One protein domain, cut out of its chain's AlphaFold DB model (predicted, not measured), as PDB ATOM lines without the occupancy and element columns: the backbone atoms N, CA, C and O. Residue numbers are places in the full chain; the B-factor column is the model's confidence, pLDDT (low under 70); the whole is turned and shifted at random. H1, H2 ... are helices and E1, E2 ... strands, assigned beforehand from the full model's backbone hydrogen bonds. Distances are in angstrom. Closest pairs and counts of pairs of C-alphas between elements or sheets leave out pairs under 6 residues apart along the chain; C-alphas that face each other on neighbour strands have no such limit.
ATOM      1  N   ALA A 379     -14.829  -5.105  21.249       95.94
ATOM      2  CA  ALA A 379     -14.579  -6.015  20.133       95.94
ATOM      3  C   ALA A 379     -15.372  -7.321  20.285       95.94
ATOM      4  O   ALA A 379     -15.987  -7.799  19.327       95.94
ATOM      5  N   LEU A 380     -15.415  -7.880  21.496       96.44
ATOM      6  CA  LEU A 380     -16.254  -9.028  21.820       96.44
ATOM      7  C   LEU A 380     -17.743  -8.671  21.727       96.44
ATOM      8  O   LEU A 380     -18.525  -9.477  21.219       96.44
ATOM      9  N   LYS A 381     -18.141  -7.466  22.156       96.12
ATOM     10  CA  LYS A 381     -19.523  -6.984  22.006       96.12
ATOM     11  C   LYS A 381     -19.947  -6.928  20.538       96.12
ATOM     12  O   LYS A 381     -20.972  -7.508  20.193       96.12
ATOM     13  N   ALA A 382     -19.132  -6.319  19.675       96.50
ATOM     14  CA  ALA A 382     -19.396  -6.265  18.238       96.50
ATOM     15  C   ALA A 382     -19.497  -7.670  17.617       96.50
ATOM     16  O   ALA A 382     -20.370  -7.931  16.792       96.50
ATOM     17  N   CYS A 383     -18.644  -8.600  18.056       96.94
ATOM     18  CA  CYS A 383     -18.691  -9.996  17.630       96.94
ATOM     19  C   CYS A 383     -19.991 -10.697  18.062       96.94
ATOM     20  O   CYS A 383     -20.611 -11.378  17.251       96.94
ATOM     21  N   ALA A 384     -20.437 -10.501  19.306       96.81
ATOM     22  CA  ALA A 384     -21.709 -11.041  19.785       96.81
ATOM     23  C   ALA A 384     -22.903 -10.453  19.017       96.81
ATOM     24  O   ALA A 384     -23.816 -11.188  18.642       96.81
ATOM     25  N   ASP A 385     -22.885  -9.147  18.744       96.56
ATOM     26  CA  ASP A 385     -23.932  -8.481  17.969       96.56
ATOM     27  C   ASP A 385     -24.017  -9.032  16.543       96.56
ATOM     28  O   ASP A 385     -25.112  -9.358  16.085       96.56
ATOM     29  N   ALA A 386     -22.875  -9.225  15.880       97.38
ATOM     30  CA  ALA A 386     -22.813  -9.864  14.570       97.38
ATOM     31  C   ALA A 386     -23.296 -11.324  14.624       97.38
ATOM     32  O   ALA A 386     -24.101 -11.727  13.788       97.38
ATOM     33  N   ALA A 387     -22.904 -12.084  15.653       96.38
ATOM     34  CA  ALA A 387     -23.330 -13.471  15.844       96.38
ATOM     35  C   ALA A 387     -24.849 -13.640  15.968       96.38
ATOM     36  O   ALA A 387     -25.375 -14.687  15.574       96.38
ATOM     37  N   TYR A 388     -25.525 -12.619  16.505       96.31
ATOM     38  CA  TYR A 388     -26.979 -12.546  16.589       96.31
ATOM     39  C   TYR A 388     -27.626 -12.036  15.290       96.31
ATOM     40  O   TYR A 388     -28.621 -12.584  14.832       96.31
ATOM     41  N   ALA A 389     -27.087 -10.963  14.705       96.56
ATOM     42  CA  ALA A 389     -27.723 -10.256  13.593       96.56
ATOM     43  C   ALA A 389     -27.527 -10.934  12.228       96.56
ATOM     44  O   ALA A 389     -28.347 -10.740  11.333       96.56
ATOM     45  N   GLN A 390     -26.445 -11.694  12.051       96.38
ATOM     46  CA  GLN A 390     -26.080 -12.323  10.783       96.38
ATOM     47  C   GLN A 390     -26.397 -13.829  10.843       96.38
ATOM     48  O   GLN A 390     -25.750 -14.574  11.590       96.38
ATOM     49  N   PRO A 391     -27.396 -14.317  10.080       89.19
ATOM     50  CA  PRO A 391     -27.759 -15.735  10.077       89.19
ATOM     51  C   PRO A 391     -26.605 -16.657   9.663       89.19
ATOM     52  O   PRO A 391     -26.495 -17.767  10.187       89.19
ATOM     53  N   ASP A 392     -25.745 -16.178   8.763       89.94
ATOM     54  CA  ASP A 392     -24.572 -16.842   8.190       89.94
ATOM     55  C   ASP A 392     -23.275 -16.617   8.985       89.94
ATOM     56  O   ASP A 392     -22.214 -17.083   8.572       89.94
ATOM     57  N   PHE A 393     -23.350 -15.960  10.147       95.12
ATOM     58  CA  PHE A 393     -22.188 -15.711  10.995       95.12
ATOM     59  C   PHE A 393     -21.473 -17.006  11.391       95.12
ATOM     60  O   PHE A 393     -22.020 -17.842  12.123       95.12
ATOM     61  N   CYS A 394     -20.214 -17.145  10.975       93.56
ATOM     62  CA  CYS A 394     -19.409 -18.313  11.291       93.56
ATOM     63  C   CYS A 394     -18.442 -18.023  12.440       93.56
ATOM     64  O   CYS A 394     -17.481 -17.271  12.307       93.56
ATOM     65  N   LEU A 395     -18.652 -18.679  13.586       94.38
ATOM     66  CA  LEU A 395     -17.789 -18.486  14.756       94.38
ATOM     67  C   LEU A 395     -16.309 -18.810  14.468       94.38
ATOM     68  O   LEU A 395     -15.434 -18.207  15.090       94.38
ATOM     69  N   THR A 396     -16.011 -19.705  13.516       93.94
ATOM     70  CA  THR A 396     -14.631 -20.093  13.155       93.94
ATOM     71  C   THR A 396     -13.802 -18.960  12.582       93.94
ATOM     72  O   THR A 396     -12.582 -18.994  12.695       93.94
ATOM     73  N   ASP A 397     -14.450 -17.949  12.009       95.12
ATOM     74  CA  ASP A 397     -13.763 -16.808  11.403       95.12
ATOM     75  C   ASP A 397     -13.291 -15.817  12.476       95.12
ATOM     76  O   ASP A 397     -12.441 -14.959  12.240       95.12
ATOM     77  N   HIS A 398     -13.831 -15.950  13.691       95.69
ATOM     78  CA  HIS A 398     -13.586 -15.031  14.793       95.69
ATOM     79  C   HIS A 398     -12.826 -15.667  15.954       95.69
ATOM     80  O   HIS A 398     -12.146 -14.934  16.674       95.69
ATOM     81  N   PHE A 399     -12.920 -16.983  16.148       95.75
ATOM     82  CA  PHE A 399     -12.357 -17.672  17.307       95.75
ATOM     83  C   PHE A 399     -11.492 -18.864  16.886       95.75
ATOM     84  O   PHE A 399     -11.913 -19.656  16.040       95.75
ATOM     85  N   PRO A 400     -10.298 -19.037  17.484       94.06
ATOM     86  CA  PRO A 400      -9.414 -20.121  17.095       94.06
ATOM     87  C   PRO A 400      -9.962 -21.482  17.556       94.06
ATOM     88  O   PRO A 400     -10.619 -21.574  18.605       94.06
ATOM     89  N   PRO A 401      -9.683 -22.560  16.802       92.38
ATOM     90  CA  PRO A 401     -10.043 -23.904  17.222       92.38
ATOM     91  C   PRO A 401      -9.247 -24.315  18.466       92.38
ATOM     92  O   PRO A 401      -8.109 -23.892  18.666       92.38
ATOM     93  N   SER A 402      -9.834 -25.185  19.283       85.44
ATOM     94  CA  SER A 402      -9.132 -25.933  20.319       85.44
ATOM     95  C   SER A 402      -9.434 -27.416  20.189       85.44
ATOM     96  O   SER A 402     -10.585 -27.840  20.060       85.44
ATOM     97  N   TRP A 403      -8.359 -28.191  20.243       71.00
ATOM     98  CA  TRP A 403      -8.377 -29.650  20.266       71.00
ATOM     99  C   TRP A 403      -8.376 -30.195  21.690       71.00
ATOM    100  O   TRP A 403      -8.756 -31.341  21.911       71.00
ATOM    101  N   LEU A 404      -7.954 -29.368  22.649       67.88
ATOM    102  CA  LEU A 404      -7.926 -29.721  24.055       67.88
ATOM    103  C   LEU A 404      -9.095 -29.041  24.769       67.88
ATOM    104  O   LEU A 404      -9.347 -27.848  24.551       67.88
ATOM    105  N   PRO A 405      -9.823 -29.777  25.617       64.56
ATOM    106  CA  PRO A 405     -10.785 -29.155  26.500       64.56
ATOM    107  C   PRO A 405     -10.073 -28.138  27.394       64.56
ATOM    108  O   PRO A 405      -9.013 -28.420  27.951       64.56
ATOM    109  N   CYS A 406     -10.665 -26.959  27.560       78.75
ATOM    110  CA  CYS A 406     -10.262 -26.063  28.637       78.75
ATOM    111  C   CYS A 406     -10.828 -26.585  29.964       78.75
ATOM    112  O   CYS A 406     -11.685 -27.476  29.988       78.75
ATOM    113  N   ALA A 407     -10.424 -25.958  31.071       79.88
ATOM    114  CA  ALA A 407     -11.049 -26.182  32.376       79.88
ATOM    115  C   ALA A 407     -12.580 -26.000  32.328       79.88
ATOM    116  O   ALA A 407     -13.306 -26.605  33.110       79.88
ATOM    117  N   LEU A 408     -13.083 -25.195  31.389       90.00
ATOM    118  CA  LEU A 408     -14.502 -24.937  31.228       90.00
ATOM    119  C   LEU A 408     -14.946 -25.075  29.771       90.00
ATOM    120  O   LEU A 408     -14.245 -24.698  28.834       90.00
ATOM    121  N   ASN A 409     -16.136 -25.625  29.577       93.56
ATOM    122  CA  ASN A 409     -16.672 -25.953  28.270       93.56
ATOM    123  C   ASN A 409     -18.175 -25.672  28.251       93.56
ATOM    124  O   ASN A 409     -18.898 -25.981  29.199       93.56
ATOM    125  N   ILE A 410     -18.667 -25.152  27.136       95.12
ATOM    126  CA  ILE A 410     -20.093 -24.985  26.885       95.12
ATOM    127  C   ILE A 410     -20.459 -25.820  25.663       95.12
ATOM    128  O   ILE A 410     -19.808 -25.716  24.630       95.12
ATOM    129  N   ALA A 411     -21.514 -26.622  25.765       94.50
ATOM    130  CA  ALA A 411     -22.056 -27.389  24.646       94.50
ATOM    131  C   ALA A 411     -23.471 -26.934  24.288       94.50
ATOM    132  O   ALA A 411     -24.237 -26.498  25.152       94.50
ATOM    133  N   HIS A 412     -23.845 -27.082  23.020       92.19
ATOM    134  CA  HIS A 412     -25.210 -26.819  22.583       92.19
ATOM    135  C   HIS A 412     -26.174 -27.822  23.221       92.19
ATOM    136  O   HIS A 412     -27.148 -27.425  23.868       92.19
ATOM    137  N   ILE A 413     -25.869 -29.120  23.116       86.75
ATOM    138  CA  ILE A 413     -26.737 -30.182  23.626       86.75
ATOM    139  C   ILE A 413     -26.104 -30.974  24.770       86.75
ATOM    140  O   ILE A 413     -24.894 -31.173  24.878       86.75
ATOM    141  N   ASN A 414     -26.970 -31.514  25.628       86.19
ATOM    142  CA  ASN A 414     -26.554 -32.260  26.814       86.19
ATOM    143  C   ASN A 414     -25.764 -33.545  26.487       86.19
ATOM    144  O   ASN A 414     -25.035 -34.052  27.331       86.19
ATOM    145  N   VAL A 415     -25.911 -34.100  25.277       82.56
ATOM    146  CA  VAL A 415     -25.153 -35.297  24.865       82.56
ATOM    147  C   VAL A 415     -23.673 -34.978  24.737       82.56
ATOM    148  O   VAL A 415     -22.858 -35.691  25.311       82.56
ATOM    149  N   VAL A 416     -23.334 -33.892  24.043       85.94
ATOM    150  CA  VAL A 416     -21.940 -33.463  23.922       85.94
ATOM    151  C   VAL A 416     -21.411 -32.989  25.262       85.94
ATOM    152  O   VAL A 416     -20.301 -33.357  25.612       85.94
ATOM    153  N   CYS A 417     -22.227 -32.325  26.081       89.19
ATOM    154  CA  CYS A 417     -21.859 -32.030  27.467       89.19
ATOM    155  C   CYS A 417     -21.417 -33.283  28.245       89.19
ATOM    156  O   CYS A 417     -20.347 -33.282  28.849       89.19
ATOM    157  N   LYS A 418     -22.206 -34.366  28.203       86.00
ATOM    158  CA  LYS A 418     -21.850 -35.639  28.850       86.00
ATOM    159  C   LYS A 418     -20.593 -36.264  28.247       86.00
ATOM    160  O   LYS A 418     -19.777 -36.784  28.995       86.00
ATOM    161  N   HIS A 419     -20.447 -36.218  26.923       84.75
ATOM    162  CA  HIS A 419     -19.274 -36.755  26.237       84.75
ATOM    163  C   HIS A 419     -18.004 -35.999  26.626       84.75
ATOM    164  O   HIS A 419     -17.061 -36.627  27.088       84.75
ATOM    165  N   VAL A 420     -18.014 -34.664  26.532       85.94
ATOM    166  CA  VAL A 420     -16.911 -33.800  26.971       85.94
ATOM    167  C   VAL A 420     -16.602 -34.081  28.439       85.94
ATOM    168  O   VAL A 420     -15.469 -34.384  28.763       85.94
ATOM    169  N   ASN A 421     -17.599 -34.125  29.327       86.94
ATOM    170  CA  ASN A 421     -17.364 -34.482  30.732       86.94
ATOM    171  C   ASN A 421     -16.720 -35.865  30.933       86.94
ATOM    172  O   ASN A 421     -15.988 -36.036  31.899       86.94
ATOM    173  N   ALA A 422     -16.988 -36.839  30.059       83.06
ATOM    174  CA  ALA A 422     -16.415 -38.179  30.155       83.06
ATOM    175  C   ALA A 422     -14.972 -38.260  29.628       83.06
ATOM    176  O   ALA A 422     -14.182 -39.024  30.168       83.06
ATOM    177  N   VAL A 423     -14.628 -37.490  28.589       80.12
ATOM    178  CA  VAL A 423     -13.291 -37.526  27.960       80.12
ATOM    179  C   VAL A 423     -12.326 -36.478  28.518       80.12
ATOM    180  O   VAL A 423     -11.119 -36.634  28.391       80.12
ATOM    181  N   THR A 424     -12.852 -35.412  29.121       74.12
ATOM    182  CA  THR A 424     -12.083 -34.254  29.596       74.12
ATOM    183  C   THR A 424     -11.550 -34.420  31.010       74.12
ATOM    184  O   THR A 424     -10.800 -33.550  31.419       74.12
ATOM    185  N   LEU A 425     -11.914 -35.475  31.754       67.06
ATOM    186  CA  LEU A 425     -11.447 -35.702  33.131       67.06
ATOM    187  C   LEU A 425      -9.906 -35.583  33.190       67.06
ATOM    188  O   LEU A 425      -9.217 -36.537  32.828       67.06
ATOM    189  N   PRO A 426      -9.357 -34.419  33.593       63.56
ATOM    190  CA  PRO A 426      -7.936 -34.220  33.744       63.56
ATOM    191  C   PRO A 426      -7.477 -35.072  34.922       63.56
ATOM    192  O   PRO A 426      -8.251 -35.368  35.839       63.56
ATOM    193  N   ALA A 427      -6.206 -35.453  34.901       56.50
ATOM    194  CA  ALA A 427      -5.618 -36.297  35.933       56.50
ATOM    195  C   ALA A 427      -5.583 -35.612  37.316       56.50
ATOM    196  O   ALA A 427      -5.416 -36.280  38.330       56.50
ATOM    197  N   ASP A 428      -5.728 -34.289  37.347       59.66
ATOM    198  CA  ASP A 428      -5.215 -33.435  38.408       59.66
ATOM    199  C   ASP A 428      -6.289 -32.759  39.280       59.66
ATOM    200  O   ASP A 428      -5.960 -32.430  40.417       59.66
ATOM    201  N   ALA A 429      -7.556 -32.627  38.843       63.84
ATOM    202  CA  ALA A 429      -8.701 -32.390  39.750       63.84
ATOM    203  C   ALA A 429     -10.076 -32.293  39.041       63.84
ATOM    204  O   ALA A 429     -10.274 -31.344  38.269       63.84
ATOM    205  N   PRO A 430     -11.067 -33.156  39.375       70.50
ATOM    206  CA  PRO A 430     -12.481 -33.022  39.000       70.50
ATOM    207  C   PRO A 430     -13.053 -31.624  39.281       70.50
ATOM    208  O   PRO A 430     -13.125 -31.207  40.438       70.50
ATOM    209  N   ILE A 431     -13.536 -30.924  38.249       76.00
ATOM    210  CA  ILE A 431     -14.470 -29.809  38.434       76.00
ATOM    211  C   ILE A 431     -15.851 -30.415  38.619       76.00
ATOM    212  O   ILE A 431     -16.334 -31.161  37.766       76.00
ATOM    213  N   MET A 432     -16.498 -30.067  39.719       75.62
ATOM    214  CA  MET A 432     -17.801 -30.571  40.106       75.62
ATOM    215  C   MET A 432     -18.824 -29.442  40.100       75.62
ATOM    216  O   MET A 432     -18.586 -28.365  40.637       75.62
ATOM    217  N   GLN A 433     -19.974 -29.698  39.491       77.50
ATOM    218  CA  GLN A 433     -21.162 -28.868  39.540       77.50
ATOM    219  C   GLN A 433     -22.139 -29.453  40.559       77.50
ATOM    220  O   GLN A 433     -22.582 -30.597  40.426       77.50
ATOM    221  N   GLN A 434     -22.523 -28.656  41.546       77.19
ATOM    222  CA  GLN A 434     -23.538 -29.060  42.510       77.19
ATOM    223  C   GLN A 434     -24.940 -29.118  41.879       77.19
ATOM    224  O   GLN A 434     -25.298 -28.250  41.088       77.19
ATOM    225  N   LEU A 435     -25.746 -30.119  42.247       70.00
ATOM    226  CA  LEU A 435     -27.090 -30.388  41.711       70.00
ATOM    227  C   LEU A 435     -28.245 -29.872  42.560       70.00
ATOM    228  O   LEU A 435     -29.348 -29.645  42.053       70.00
ATOM    229  N   ARG A 436     -28.036 -29.806  43.873       67.12
ATOM    230  CA  ARG A 436     -29.078 -29.511  44.854       67.12
ATOM    231  C   ARG A 436     -28.508 -28.583  45.894       67.12
ATOM    232  O   ARG A 436     -27.436 -28.854  46.422       67.12
ATOM    233  N   ALA A 437     -29.238 -27.523  46.209       61.91
ATOM    234  CA  ALA A 437     -28.866 -26.662  47.314       61.91
ATOM    235  C   ALA A 437     -28.967 -27.438  48.634       61.91
ATOM    236  O   ALA A 437     -30.017 -27.993  48.958       61.91
ATOM    237  N   LYS A 438     -27.865 -27.466  49.381       69.38
ATOM    238  CA  LYS A 438     -27.825 -27.786  50.817       69.38
ATOM    239  C   LYS A 438     -27.580 -26.446  51.528       69.38
ATOM    240  O   LYS A 438     -27.104 -25.528  50.866       69.38
ATOM    241  N   ARG A 439     -27.945 -26.303  52.812       63.56
ATOM    242  CA  ARG A 439     -28.026 -25.002  53.534       63.56
ATOM    243  C   ARG A 439     -26.881 -24.016  53.244       63.56
ATOM    244  O   ARG A 439     -27.148 -22.824  53.152       63.56
ATOM    245  N   ASP A 440     -25.675 -24.523  53.000       71.62
ATOM    246  CA  ASP A 440     -24.459 -23.719  52.877       71.62
ATOM    247  C   ASP A 440     -23.806 -23.769  51.485       71.62
ATOM    248  O   ASP A 440     -22.634 -23.419  51.353       71.62
ATOM    249  N   LEU A 441     -24.510 -24.270  50.466       68.50
ATOM    250  CA  LEU A 441     -23.957 -24.515  49.135       68.50
ATOM    251  C   LEU A 441     -24.961 -24.201  48.018       68.50
ATOM    252  O   LEU A 441     -26.128 -24.609  48.074       68.50
ATOM    253  N   GLN A 442     -24.504 -23.518  46.971       69.00
ATOM    254  CA  GLN A 442     -25.367 -23.022  45.903       69.00
ATOM    255  C   GLN A 442     -25.473 -24.020  44.735       69.00
ATOM    256  O   GLN A 442     -24.483 -24.429  44.146       69.00
ATOM    257  N   ASN A 443     -26.691 -24.383  44.314       69.69
ATOM    258  CA  ASN A 443     -26.884 -25.198  43.106       69.69
ATOM    259  C   ASN A 443     -26.185 -24.564  41.883       69.69
ATOM    260  O   ASN A 443     -26.302 -23.359  41.642       69.69
ATOM    261  N   ASN A 444     -25.537 -25.396  41.074       72.44
ATOM    262  CA  ASN A 444     -24.657 -25.036  39.962       72.44
ATOM    263  C   ASN A 444     -23.378 -24.264  40.331       72.44
ATOM    264  O   ASN A 444     -22.727 -23.731  39.426       72.44
ATOM    265  N   GLU A 445     -23.003 -24.204  41.609       82.56
ATOM    266  CA  GLU A 445     -21.668 -23.773  42.016       82.56
ATOM    267  C   GLU A 445     -20.618 -24.778  41.531       82.56
ATOM    268  O   GLU A 445     -20.880 -25.985  41.463       82.56
ATOM    269  N   PHE A 446     -19.453 -24.254  41.144       85.88
ATOM    270  CA  PHE A 446     -18.314 -25.049  40.703       85.88
ATOM    271  C   PHE A 446     -17.336 -25.234  41.858       85.88
ATOM    272  O   PHE A 446     -16.943 -24.266  42.517       85.88
ATOM    273  N   LEU A 447     -16.929 -26.478  42.067       89.19
ATOM    274  CA  LEU A 447     -15.943 -26.869  43.060       89.19
ATOM    275  C   LEU A 447     -14.847 -27.683  42.386       89.19
ATOM    276  O   LEU A 447     -15.090 -28.333  41.372       89.19
ATOM    277  N   THR A 448     -13.663 -27.673  42.974       90.75
ATOM    278  CA  THR A 448     -12.533 -28.498  42.549       90.75
ATOM    279  C   THR A 448     -12.307 -29.571  43.602       90.75
ATOM    280  O   THR A 448     -12.187 -29.240  44.777       90.75
ATOM    281  N   VAL A 449     -12.256 -30.847  43.225       90.25
ATOM    282  CA  VAL A 449     -11.854 -31.912  44.159       90.25
ATOM    283  C   VAL A 449     -10.354 -31.780  44.424       90.25
ATOM    284  O   VAL A 449      -9.559 -31.852  43.493       90.25
ATOM    285  N   VAL A 450      -9.980 -31.546  45.682       92.06
ATOM    286  CA  VAL A 450      -8.592 -31.338  46.130       92.06
ATOM    287  C   VAL A 450      -7.949 -32.652  46.552       92.06
ATOM    288  O   VAL A 450      -6.780 -32.887  46.266       92.06
ATOM    289  N   SER A 451      -8.704 -33.507  47.238       89.56
ATOM    290  CA  SER A 451      -8.229 -34.811  47.687       89.56
ATOM    291  C   SER A 451      -9.367 -35.823  47.758       89.56
ATOM    292  O   SER A 451     -10.534 -35.467  47.953       89.56
ATOM    293  N   VAL A 452      -8.995 -37.087  47.586       90.88
ATOM    294  CA  VAL A 452      -9.834 -38.271  47.792       90.88
ATOM    295  C   VAL A 452      -9.152 -39.087  48.880       90.88
ATOM    296  O   VAL A 452      -7.932 -39.251  48.823       90.88
ATOM    297  N   GLY A 453      -9.892 -39.583  49.864       87.88
ATOM    298  CA  GLY A 453      -9.292 -40.444  50.877       87.88
ATOM    299  C   GLY A 453     -10.226 -40.821  52.011       87.88
ATOM    300  O   GLY A 453     -11.429 -40.567  51.957       87.88
ATOM    301  N   ASP A 454      -9.618 -41.395  53.040       76.19
ATOM    302  CA  ASP A 454     -10.255 -41.694  54.311       76.19
ATOM    303  C   ASP A 454     -10.060 -40.527  55.275       76.19
ATOM    304  O   ASP A 454      -8.951 -40.035  55.491       76.19
ATOM    305  N   SER A 455     -11.160 -40.090  55.870       80.38
ATOM    306  CA  SER A 455     -11.150 -39.250  57.066       80.38
ATOM    307  C   SER A 455     -11.573 -40.088  58.273       80.38
ATOM    308  O   SER A 455     -12.069 -41.203  58.108       80.38
ATOM    309  N   ASP A 456     -11.518 -39.527  59.482       80.62
ATOM    310  CA  ASP A 456     -12.155 -40.147  60.659       80.62
ATOM    311  C   ASP A 456     -13.666 -40.418  60.444       80.62
ATOM    312  O   ASP A 456     -14.277 -41.195  61.175       80.62
ATOM    313  N   ALA A 457     -14.278 -39.796  59.425       77.75
ATOM    314  CA  ALA A 457     -15.666 -39.986  59.011       77.75
ATOM    315  C   ALA A 457     -15.856 -40.983  57.839       77.75
ATOM    316  O   ALA A 457     -16.969 -41.090  57.324       77.75
ATOM    317  N   GLY A 458     -14.807 -41.705  57.422       88.25
ATOM    318  CA  GLY A 458     -14.813 -42.679  56.320       88.25
ATOM    319  C   GLY A 458     -14.404 -42.102  54.960       88.25
ATOM    320  O   GLY A 458     -13.890 -40.980  54.895       88.25
ATOM    321  N   ASP A 459     -14.658 -42.872  53.895       93.38
ATOM    322  CA  ASP A 459     -14.378 -42.527  52.495       93.38
ATOM    323  C   ASP A 459     -15.085 -41.236  52.056       93.38
ATOM    324  O   ASP A 459     -16.301 -41.055  52.240       93.38
ATOM    325  N   GLY A 460     -14.353 -40.348  51.385       93.00
ATOM    326  CA  GLY A 460     -14.941 -39.122  50.864       93.00
ATOM    327  C   GLY A 460     -14.020 -38.243  50.029       93.00
ATOM    328  O   GLY A 460     -12.972 -38.655  49.528       93.00
ATOM    329  N   PHE A 461     -14.476 -37.004  49.853       92.88
ATOM    330  CA  PHE A 461     -13.840 -36.002  49.009       92.88
ATOM    331  C   PHE A 461     -13.678 -34.688  49.761       92.88
ATOM    332  O   PHE A 461     -14.650 -34.145  50.294       92.88
ATOM    333  N   THR A 462     -12.478 -34.113  49.695       92.25
ATOM    334  CA  THR A 462     -12.284 -32.692  49.995       92.25
ATOM    335  C   THR A 462     -12.479 -31.907  48.714       92.25
ATOM    336  O   THR A 462     -11.789 -32.137  47.721       92.25
ATOM    337  N   THR A 463     -13.400 -30.953  48.719       92.81
ATOM    338  CA  THR A 463     -13.605 -30.033  47.595       92.81
ATOM    339  C   THR A 463     -13.263 -28.615  48.006       92.81
ATOM    340  O   THR A 463     -13.551 -28.237  49.136       92.81
ATOM    341  N   ARG A 464     -12.747 -27.814  47.079       92.50
ATOM    342  CA  ARG A 464     -12.522 -26.378  47.237       92.50
ATOM    343  C   ARG A 464     -13.534 -25.602  46.412       92.50
ATOM    344  O   ARG A 464     -13.636 -25.809  45.200       92.50
ATOM    345  N   ARG A 465     -14.280 -24.699  47.044       88.88
ATOM    346  CA  ARG A 465     -15.212 -23.813  46.343       88.88
ATOM    347  C   ARG A 465     -14.442 -22.819  45.495       88.88
ATOM    348  O   ARG A 465     -13.489 -22.193  45.953       88.88
ATOM    349  N   ARG A 466     -14.893 -22.611  44.261       84.06
ATOM    350  CA  ARG A 466     -14.233 -21.676  43.346       84.06
ATOM    351  C   ARG A 466     -14.371 -20.215  43.774       84.06
ATOM    352  O   ARG A 466     -13.483 -19.418  43.498       84.06
ATOM    353  N   ARG A 467     -15.498 -19.855  44.397       81.25
ATOM    354  CA  ARG A 467     -15.837 -18.458  44.707       81.25
ATOM    355  C   ARG A 467     -14.893 -17.837  45.735       81.25
ATOM    356  O   ARG A 467     -14.509 -16.687  45.567       81.25
ATOM    357  N   ASP A 468     -14.572 -18.569  46.791       86.38
ATOM    358  CA  ASP A 468     -13.836 -18.054  47.949       86.38
ATOM    359  C   ASP A 468     -12.724 -18.985  48.442       86.38
ATOM    360  O   ASP A 468     -12.043 -18.665  49.411       86.38
ATOM    361  N   GLY A 469     -12.518 -20.124  47.779       90.19
ATOM    362  CA  GLY A 469     -11.469 -21.070  48.139       90.19
ATOM    363  C   GLY A 469     -11.775 -21.908  49.379       90.19
ATOM    364  O   GLY A 469     -10.880 -22.614  49.831       90.19
ATOM    365  N   GLU A 470     -12.996 -21.859  49.927       92.56
ATOM    366  CA  GLU A 470     -13.360 -22.653  51.106       92.56
ATOM    367  C   GLU A 470     -13.273 -24.151  50.788       92.56
ATOM    368  O   GLU A 470     -13.876 -24.626  49.820       92.56
ATOM    369  N   GLU A 471     -12.541 -24.899  51.610       93.88
ATOM    370  CA  GLU A 471     -12.473 -26.354  51.518       93.88
ATOM    371  C   GLU A 471     -13.511 -27.023  52.409       93.88
ATOM    372  O   GLU A 471     -13.747 -26.604  53.542       93.88
ATOM    373  N   ARG A 472     -14.134 -28.084  51.897       92.44
ATOM    374  CA  ARG A 472     -15.118 -28.881  52.630       92.44
ATOM    375  C   ARG A 472     -15.003 -30.355  52.316       92.44
ATOM    376  O   ARG A 472     -14.829 -30.732  51.157       92.44
ATOM    377  N   TRP A 473     -15.186 -31.153  53.360       92.75
ATOM    378  CA  TRP A 473     -15.294 -32.600  53.290       92.75
ATOM    379  C   TRP A 473     -16.725 -33.048  52.981       92.75
ATOM    380  O   TRP A 473     -17.680 -32.522  53.557       92.75
ATOM    381  N   TYR A 474     -16.865 -34.058  52.124       91.69
ATOM    382  CA  TYR A 474     -18.122 -34.755  51.861       91.69
ATOM    383  C   TYR A 474     -17.894 -36.256  51.916       91.69
ATOM    384  O   TYR A 474     -17.027 -36.772  51.212       91.69
ATOM    385  N   ALA A 475     -18.720 -36.955  52.694       92.38
ATOM    386  CA  ALA A 475     -18.785 -38.408  52.634       92.38
ATOM    387  C   ALA A 475     -19.148 -38.867  51.211       92.38
ATOM    388  O   ALA A 475     -19.919 -38.198  50.516       92.38
ATOM    389  N   LEU A 476     -18.625 -40.022  50.795       91.06
ATOM    390  CA  LEU A 476     -18.794 -40.585  49.450       91.06
ATOM    391  C   LEU A 476     -20.260 -40.599  48.969       91.06
ATOM    392  O   LEU A 476     -20.555 -40.160  47.855       91.06
ATOM    393  N   ALA A 477     -21.185 -41.050  49.822       88.88
ATOM    394  CA  ALA A 477     -22.614 -41.109  49.503       88.88
ATOM    395  C   ALA A 477     -23.213 -39.713  49.248       88.88
ATOM    396  O   ALA A 477     -23.843 -39.478  48.217       88.88
ATOM    397  N   ASP A 478     -22.936 -38.763  50.146       89.50
ATOM    398  CA  ASP A 478     -23.381 -37.374  50.019       89.50
ATOM    399  C   ASP A 478     -22.798 -36.714  48.764       89.50
ATOM    400  O   ASP A 478     -23.479 -35.948  48.080       89.50
ATOM    401  N   PHE A 479     -21.539 -37.005  48.435       89.56
ATOM    402  CA  PHE A 479     -20.869 -36.409  47.290       89.56
ATOM    403  C   PHE A 479     -21.542 -36.794  45.964       89.56
ATOM    404  O   PHE A 479     -21.830 -35.923  45.139       89.56
ATOM    405  N   HIS A 480     -21.858 -38.075  45.763       85.88
ATOM    406  CA  HIS A 480     -22.519 -38.533  44.536       85.88
ATOM    407  C   HIS A 480     -23.956 -38.016  44.384       85.88
ATOM    408  O   HIS A 480     -24.411 -37.784  43.260       85.88
ATOM    409  N   ASP A 481     -24.647 -37.770  45.497       84.56
ATOM    410  CA  ASP A 481     -25.983 -37.172  45.492       84.56
ATOM    411  C   ASP A 481     -25.959 -35.665  45.204       84.56
ATOM    412  O   ASP A 481     -26.887 -35.112  44.594       84.56
ATOM    413  N   LEU A 482     -24.900 -34.983  45.645       85.75
ATOM    414  CA  LEU A 482     -24.790 -33.530  45.574       85.75
ATOM    415  C   LEU A 482     -24.102 -33.034  44.307       85.75
ATOM    416  O   LEU A 482     -24.430 -31.930  43.870       85.75
ATOM    417  N   PHE A 483     -23.199 -33.801  43.697       88.31
ATOM    418  CA  PHE A 483     -22.310 -33.295  42.652       88.31
ATOM    419  C   PHE A 483     -22.358 -34.102  41.347       88.31
ATOM    420  O   PHE A 483     -22.571 -35.310  41.319       88.31
ATOM    421  N   ARG A 484     -22.116 -33.420  40.221       87.88
ATOM    422  CA  ARG A 484     -21.789 -34.033  38.921       87.88
ATOM    423  C   ARG A 484     -20.538 -33.411  38.351       87.88
ATOM    424  O   ARG A 484     -20.226 -32.274  38.666       87.88
ATOM    425  N   VAL A 485     -19.882 -34.118  37.443       88.00
ATOM    426  CA  VAL A 485     -18.784 -33.554  36.658       88.00
ATOM    427  C   VAL A 485     -19.260 -32.291  35.921       88.00
ATOM    428  O   VAL A 485     -20.317 -32.290  35.284       88.00
ATOM    429  N   GLY A 486     -18.492 -31.214  36.062       87.69
ATOM    430  CA  GLY A 486     -18.829 -29.850  35.666       87.69
ATOM    431  C   GLY A 486     -17.871 -29.217  34.653       87.69
ATOM    432  O   GLY A 486     -17.929 -28.004  34.480       87.69
ATOM    433  N   TYR A 487     -17.017 -29.987  33.968       88.56
ATOM    434  CA  TYR A 487     -16.142 -29.445  32.912       88.56
ATOM    435  C   TYR A 487     -16.916 -28.850  31.751       88.56
ATOM    436  O   TYR A 487     -16.465 -27.894  31.128       88.56
ATOM    437  N   CYS A 488     -18.065 -29.436  31.442       91.50
ATOM    438  CA  CYS A 488     -18.956 -29.024  30.389       91.50
ATOM    439  C   CYS A 488     -20.381 -28.908  30.913       91.50
ATOM    440  O   CYS A 488     -20.852 -29.745  31.685       91.50
ATOM    441  N   PHE A 489     -21.086 -27.885  30.446       92.12
ATOM    442  CA  PHE A 489     -22.509 -27.673  30.675       92.12
ATOM    443  C   PHE A 489     -23.161 -27.120  29.411       92.12
ATOM    444  O   PHE A 489     -22.504 -26.646  28.489       92.12
ATOM    445  N   THR A 490     -24.483 -27.217  29.339       93.38
ATOM    446  CA  THR A 490     -25.240 -26.711  28.192       93.38
ATOM    447  C   THR A 490     -25.291 -25.182  28.184       93.38
ATOM    448  O   THR A 490     -25.347 -24.585  29.258       93.38
ATOM    449  N   ILE A 491     -25.404 -24.542  27.013       94.50
ATOM    450  CA  ILE A 491     -25.564 -23.070  26.897       94.50
ATOM    451  C   ILE A 491     -26.731 -22.562  27.759       94.50
ATOM    452  O   ILE A 491     -26.582 -21.575  28.470       94.50
ATOM    453  N   HIS A 492     -27.845 -23.298  27.805       90.50
ATOM    454  CA  HIS A 492     -28.994 -23.001  28.673       90.50
ATOM    455  C   HIS A 492     -28.625 -22.883  30.162       90.50
ATOM    456  O   HIS A 492     -29.182 -22.066  30.883       90.50
ATOM    457  N   LYS A 493     -27.663 -23.684  30.639       87.94
ATOM    458  CA  LYS A 493     -27.171 -23.621  32.025       87.94
ATOM    459  C   LYS A 493     -26.159 -22.494  32.243       87.94
ATOM    460  O   LYS A 493     -25.943 -22.117  33.389       87.94
ATOM    461  N   ALA A 494     -25.527 -22.029  31.166       90.44
ATOM    462  CA  ALA A 494     -24.606 -20.896  31.155       90.44
ATOM    463  C   ALA A 494     -25.347 -19.545  31.118       90.44
ATOM    464  O   ALA A 494     -24.746 -18.489  31.330       90.44
ATOM    465  N   GLN A 495     -26.643 -19.545  30.788       87.62
ATOM    466  CA  GLN A 495     -27.456 -18.331  30.744       87.62
ATOM    467  C   GLN A 495     -27.431 -17.611  32.104       87.62
ATOM    468  O   GLN A 495     -27.335 -18.238  33.156       87.62
ATOM    469  N   GLY A 496     -27.430 -16.278  32.085       84.50
ATOM    470  CA  GLY A 496     -27.131 -15.441  33.258       84.50
ATOM    471  C   GLY A 496     -25.658 -15.366  33.721       84.50
ATOM    472  O   GLY A 496     -25.299 -14.377  34.354       84.50
ATOM    473  N   ASP A 497     -24.778 -16.311  33.373       87.00
ATOM    474  CA  ASP A 497     -23.398 -16.325  33.896       87.00
ATOM    475  C   ASP A 497     -22.414 -15.363  33.228       87.00
ATOM    476  O   ASP A 497     -22.587 -14.926  32.088       87.00
ATOM    477  N   THR A 498     -21.320 -15.108  33.949       91.62
ATOM    478  CA  THR A 498     -20.074 -14.537  33.426       91.62
ATOM    479  C   THR A 498     -18.929 -15.500  33.720       91.62
ATOM    480  O   THR A 498     -18.711 -15.864  34.874       91.62
ATOM    481  N   LEU A 499     -18.203 -15.909  32.682       91.38
ATOM    482  CA  LEU A 499     -17.071 -16.823  32.771       91.38
ATOM    483  C   LEU A 499     -15.766 -16.033  32.753       91.38
ATOM    484  O   LEU A 499     -15.505 -15.232  31.852       91.38
ATOM    485  N   THR A 500     -14.959 -16.225  33.790       90.94
ATOM    486  CA  THR A 500     -13.707 -15.493  34.007       90.94
ATOM    487  C   THR A 500     -12.498 -16.160  33.372       90.94
ATOM    488  O   THR A 500     -11.485 -15.500  33.163       90.94
ATOM    489  N   GLU A 501     -12.607 -17.440  33.045       90.50
ATOM    490  CA  GLU A 501     -11.535 -18.259  32.493       90.50
ATOM    491  C   GLU A 501     -11.733 -18.475  31.001       90.50
ATOM    492  O   GLU A 501     -12.776 -18.135  30.436       90.50
ATOM    493  N   ASP A 502     -10.722 -19.057  30.374       93.81
ATOM    494  CA  ASP A 502     -10.819 -19.516  29.002       93.81
ATOM    495  C   ASP A 502     -11.760 -20.724  28.925       93.81
ATOM    496  O   ASP A 502     -11.738 -21.617  29.782       93.81
ATOM    497  N   PHE A 503     -12.602 -20.753  27.894       95.12
ATOM    498  CA  PHE A 503     -13.557 -21.830  27.691       95.12
ATOM    499  C   PHE A 503     -13.741 -22.192  26.223       95.12
ATOM    500  O   PHE A 503     -13.535 -21.392  25.308       95.12
ATOM    501  N   VAL A 504     -14.177 -23.432  26.016       95.69
ATOM    502  CA  VAL A 504     -14.442 -23.977  24.686       95.69
ATOM    503  C   VAL A 504     -15.939 -23.982  24.406       95.69
ATOM    504  O   VAL A 504     -16.723 -24.503  25.200       95.69
ATOM    505  N   ILE A 505     -16.336 -23.450  23.253       96.31
ATOM    506  CA  ILE A 505     -17.693 -23.567  22.721       96.31
ATOM    507  C   ILE A 505     -17.736 -24.768  21.773       96.31
ATOM    508  O   ILE A 505     -17.120 -24.771  20.706       96.31
ATOM    509  N   TRP A 506     -18.478 -25.797  22.165       94.12
ATOM    510  CA  TRP A 506     -18.687 -27.015  21.392       94.12
ATOM    511  C   TRP A 506     -19.950 -26.915  20.543       94.12
ATOM    512  O   TRP A 506     -20.936 -26.306  20.949       94.12
ATOM    513  N   GLU A 507     -19.935 -27.570  19.379       91.25
ATOM    514  CA  GLU A 507     -21.086 -27.641  18.460       91.25
ATOM    515  C   GLU A 507     -21.554 -26.275  17.934       91.25
ATOM    516  O   GLU A 507     -22.716 -26.111  17.563       91.25
ATOM    517  N   HIS A 508     -20.646 -25.301  17.873       92.88
ATOM    518  CA  HIS A 508     -20.937 -23.926  17.459       92.88
ATOM    519  C   HIS A 508     -21.608 -23.820  16.075       92.88
ATOM    520  O   HIS A 508     -22.433 -22.943  15.859       92.88
ATOM    521  N   GLU A 509     -21.330 -24.746  15.154       88.88
ATOM    522  CA  GLU A 509     -21.978 -24.824  13.829       88.88
ATOM    523  C   GLU A 509     -23.461 -25.216  13.867       88.88
ATOM    524  O   GLU A 509     -24.170 -25.051  12.879       88.88
ATOM    525  N   SER A 510     -23.926 -25.820  14.962       87.88
ATOM    526  CA  SER A 510     -25.322 -26.258  15.119       87.88
ATOM    527  C   SER A 510     -26.162 -25.263  15.915       87.88
ATOM    528  O   SER A 510     -27.332 -25.532  16.170       87.88
ATOM    529  N   MET A 511     -25.557 -24.158  16.350       92.38
ATOM    530  CA  MET A 511     -26.205 -23.108  17.119       92.38
ATOM    531  C   MET A 511     -26.941 -22.148  16.188       92.38
ATOM    532  O   MET A 511     -26.367 -21.681  15.203       92.38
ATOM    533  N   ASP A 512     -28.181 -21.814  16.532       93.06
ATOM    534  CA  ASP A 512     -28.857 -20.644  15.966       93.06
ATOM    535  C   ASP A 512     -28.236 -19.334  16.494       93.06
ATOM    536  O   ASP A 512     -27.310 -19.335  17.313       93.06
ATOM    537  N   GLU A 513     -28.743 -18.203  16.022       95.50
ATOM    538  CA  GLU A 513     -28.279 -16.870  16.394       95.50
ATOM    539  C   GLU A 513     -28.328 -16.598  17.910       95.50
ATOM    540  O   GLU A 513     -27.401 -15.996  18.459       95.50
ATOM    541  N   ARG A 514     -29.339 -17.114  18.624       94.81
ATOM    542  CA  ARG A 514     -29.505 -16.944  20.081       94.81
ATOM    543  C   ARG A 514     -28.514 -17.794  20.853       94.81
ATOM    544  O   ARG A 514     -27.945 -17.336  21.845       94.81
ATOM    545  N   HIS A 515     -28.274 -19.022  20.406       96.19
ATOM    546  CA  HIS A 515     -27.282 -19.913  20.996       96.19
ATOM    547  C   HIS A 515     -25.865 -19.362  20.798       96.19
ATOM    548  O   HIS A 515     -25.095 -19.309  21.764       96.19
ATOM    549  N   ARG A 516     -25.537 -18.864  19.595       97.06
ATOM    550  CA  ARG A 516     -24.254 -18.193  19.333       97.06
ATOM    551  C   ARG A 516     -24.097 -16.961  20.219       97.06
ATOM    552  O   ARG A 516     -23.138 -16.894  20.983       97.06
ATOM    553  N   TYR A 517     -25.071 -16.052  20.206       97.56
ATOM    554  CA  TYR A 517     -25.072 -14.859  21.053       97.56
ATOM    555  C   TYR A 517     -24.896 -15.193  22.541       97.56
ATOM    556  O   TYR A 517     -24.016 -14.660  23.223       97.56
ATOM    557  N   THR A 518     -25.700 -16.124  23.056       96.44
ATOM    558  CA  THR A 518     -25.678 -16.495  24.475       96.44
ATOM    559  C   THR A 518     -24.335 -17.104  24.862       96.44
ATOM    560  O   THR A 518     -23.805 -16.752  25.913       96.44
ATOM    561  N   SER A 519     -23.757 -17.966  24.017       96.88
ATOM    562  CA  SER A 519     -22.453 -18.590  24.272       96.88
ATOM    563  C   SER A 519     -21.296 -17.582  24.268       96.88
ATOM    564  O   SER A 519     -20.471 -17.606  25.181       96.88
ATOM    565  N   VAL A 520     -21.275 -16.641  23.315       97.50
ATOM    566  CA  VAL A 520     -20.225 -15.613  23.192       97.50
ATOM    567  C   VAL A 520     -20.292 -14.607  24.346       97.50
ATOM    568  O   VAL A 520     -19.274 -14.292  24.958       97.50
ATOM    569  N   THR A 521     -21.494 -14.159  24.726       96.38
ATOM    570  CA  THR A 521     -21.692 -13.156  25.797       96.38
ATOM    571  C   THR A 521     -21.377 -13.655  27.210       96.38
ATOM    572  O   THR A 521     -21.562 -12.915  28.181       96.38
ATOM    573  N   ARG A 522     -20.936 -14.910  27.369       95.12
ATOM    574  CA  ARG A 522     -20.433 -15.414  28.655       95.12
ATOM    575  C   ARG A 522     -19.012 -14.935  28.947       95.12
ATOM    576  O   ARG A 522     -18.655 -14.841  30.118       95.12
ATOM    577  N   ALA A 523     -18.223 -14.640  27.914       96.50
ATOM    578  CA  ALA A 523     -16.861 -14.140  28.050       96.50
ATOM    579  C   ALA A 523     -16.826 -12.646  28.416       96.50
ATOM    580  O   ALA A 523     -17.776 -11.899  28.173       96.50
ATOM    581  N   LYS A 524     -15.694 -12.206  28.969       96.31
ATOM    582  CA  LYS A 524     -15.332 -10.791  29.137       96.31
ATOM    583  C   LYS A 524     -14.450 -10.286  27.997       96.31
ATOM    584  O   LYS A 524     -14.480  -9.103  27.682       96.31
ATOM    585  N   ARG A 525     -13.663 -11.174  27.387       96.44
ATOM    586  CA  ARG A 525     -12.754 -10.852  26.287       96.44
ATOM    587  C   ARG A 525     -12.786 -11.905  25.200       96.44
ATOM    588  O   ARG A 525     -13.013 -13.085  25.478       96.44
ATOM    589  N   LYS A 526     -12.521 -11.485  23.966       95.75
ATOM    590  CA  LYS A 526     -12.539 -12.365  22.792       95.75
ATOM    591  C   LYS A 526     -11.549 -13.527  22.921       95.75
ATOM    592  O   LYS A 526     -11.858 -14.652  22.536       95.75
ATOM    593  N   GLU A 527     -10.398 -13.277  23.535       95.75
ATOM    594  CA  GLU A 527      -9.303 -14.238  23.687       95.75
ATOM    595  C   GLU A 527      -9.645 -15.392  24.634       95.75
ATOM    596  O   GLU A 527      -8.960 -16.411  24.582       95.75
ATOM    597  N   GLN A 528     -10.700 -15.275  25.451       95.38
ATOM    598  CA  GLN A 528     -11.154 -16.360  26.330       95.38
ATOM    599  C   GLN A 528     -11.838 -17.495  25.567       95.38
ATOM    600  O   GLN A 528     -11.977 -18.599  26.089       95.38
ATOM    601  N   ILE A 529     -12.316 -17.227  24.352       96.62
ATOM    602  CA  ILE A 529     -13.145 -18.172  23.614       96.62
ATOM    603  C   ILE A 529     -12.268 -19.014  22.689       96.62
ATOM    604  O   ILE A 529     -11.439 -18.511  21.921       96.62
ATOM    605  N   ARG A 530     -12.489 -20.324  22.742       96.38
ATOM    606  CA  ARG A 530     -11.993 -21.307  21.777       96.38
ATOM    607  C   ARG A 530     -13.153 -22.113  21.210       96.38
ATOM    608  O   ARG A 530     -14.198 -22.233  21.847       96.38
ATOM    609  N   LEU A 531     -12.969 -22.705  20.035       95.50
ATOM    610  CA  LEU A 531     -13.991 -23.544  19.405       95.50
ATOM    611  C   LEU A 531     -13.610 -25.014  19.432       95.50
ATOM    612  O   LEU A 531     -12.568 -25.404  18.911       95.50
ATOM    613  N   GLY A 532     -14.473 -25.831  20.023       90.69
ATOM    614  CA  GLY A 532     -14.228 -27.257  20.170       90.69
ATOM    615  C   GLY A 532     -14.421 -27.977  18.846       90.69
ATOM    616  O   GLY A 532     -15.487 -27.882  18.228       90.69
ATOM    617  N   GLN A 533     -13.413 -28.737  18.429       84.19
ATOM    618  CA  GLN A 533     -13.551 -29.659  17.312       84.19
ATOM    619  C   GLN A 533     -13.859 -31.058  17.834       84.19
ATOM    620  O   GLN A 533     -13.039 -31.697  18.484       84.19
TER     621      GLN A 533
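Overview. This is residues 379 to 533 of the 647 residues of an uncharacterized protein of Scenedesmus sp. NREL 46B-D3 (UniProt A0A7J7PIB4). Two lobes stand end to end. One holds a small parallel sheet, E7 E1 E8 E9, with H2 over one face, H4 and H5 on the other, and H1 packed on H5; the other is an antiparallel sheet, E5 E4 E3 E2 E6, curled round H3, with the E3 and E4 hairpin reaching its far end. The 155 printed residues hold, in order, H1 E1 H2 E2 E3 E4 E5 H3 E6 E7 H4 E8 H5 E9: five named helices and nine named strands, a mixed class. The whole is compact, with a radius of gyration of the C-alphas of 16.9 A, yet spans 58 by 29 by 24 A.

Along the chain. Find C-alpha 379 at (-14.579, -6.015, 20.133), where H1 begins; it runs 15.3 A to residue 389. Next come E1, residues 408 to 411, and H2, residues 414 to 423, 14.3 A long. Then read E2, 431 to 434; E3, 446 to 455, 22.8 A long with a bend of 64 degrees at residue 452; E4, 458 to 465, 21.3 A; and E5, 471 to 475, 13.7 A. H3, 476 to 482, runs on to E6, 483 to 485, E7, 488 to 490, and H4, 491 to 494. Last are E8, 503 to 506, H5, 513 to 520, and E9, 529 to 532, ending at C-alpha 532, (-14.228, -27.257, 20.170).

Arrangement. Start at H1: it touches H5 at a shallow tilt of 19 degrees, opposite ways, closest at the C-alphas of Tyr 388 and Glu 513, 4.5 A. H5 stands up from the parallel sheet, over E1, at a height of 10.0 A. H4, on the same face, touches H5, closest at the C-alphas of Ile 491 and Ser 519, 6.1 A. On the opposite face H2 runs along the strands, over E7 and E1, at a height of 8.0 A. Look for N 489 and O 409, 3.2 A, between E7 and E1; N 410 and O 504, 2.8 A, between E1 and E8; N 505 and O 530, 2.8 A, between E8 and E9. E8, H5, E9 form a strand-helix-strand unit, parallel neighbours with a helix between; E7, H4, E8 form a split one, with E1 between its strands; both crossovers are right-handed. E2 E3 E4 E5 form a meander, each strand the antiparallel neighbour of the one before: see N 432 and O 447, 2.8 A; N 448 and O 464, 2.9 A; N 463 and O 472, 2.8 A. E2 and E6 are antiparallel neighbours, with N 433 and O 484 within hydrogen-bond range at 2.7 A. This strongly twisted sheet curls round H3; the closest C-alphas of E4 and H3 are those of Gly 460 and Leu 476, 4.4 A apart. In H1, H2, H3 and H5 every O i to N i+4 pair is within hydrogen-bond range; H4 is too short for one.

Size, cuts and confidence. The C-alphas of Gln 390 and Asp 456 are the farthest apart, 58.8 A. The printed part has no cut. The links H1 to E1 and E2 to E3 are long. The mean pLDDT of the printed part is 87.6; residues 404 to 405, 425 to 429, 436 to 439 and 441 to 443 are under 70.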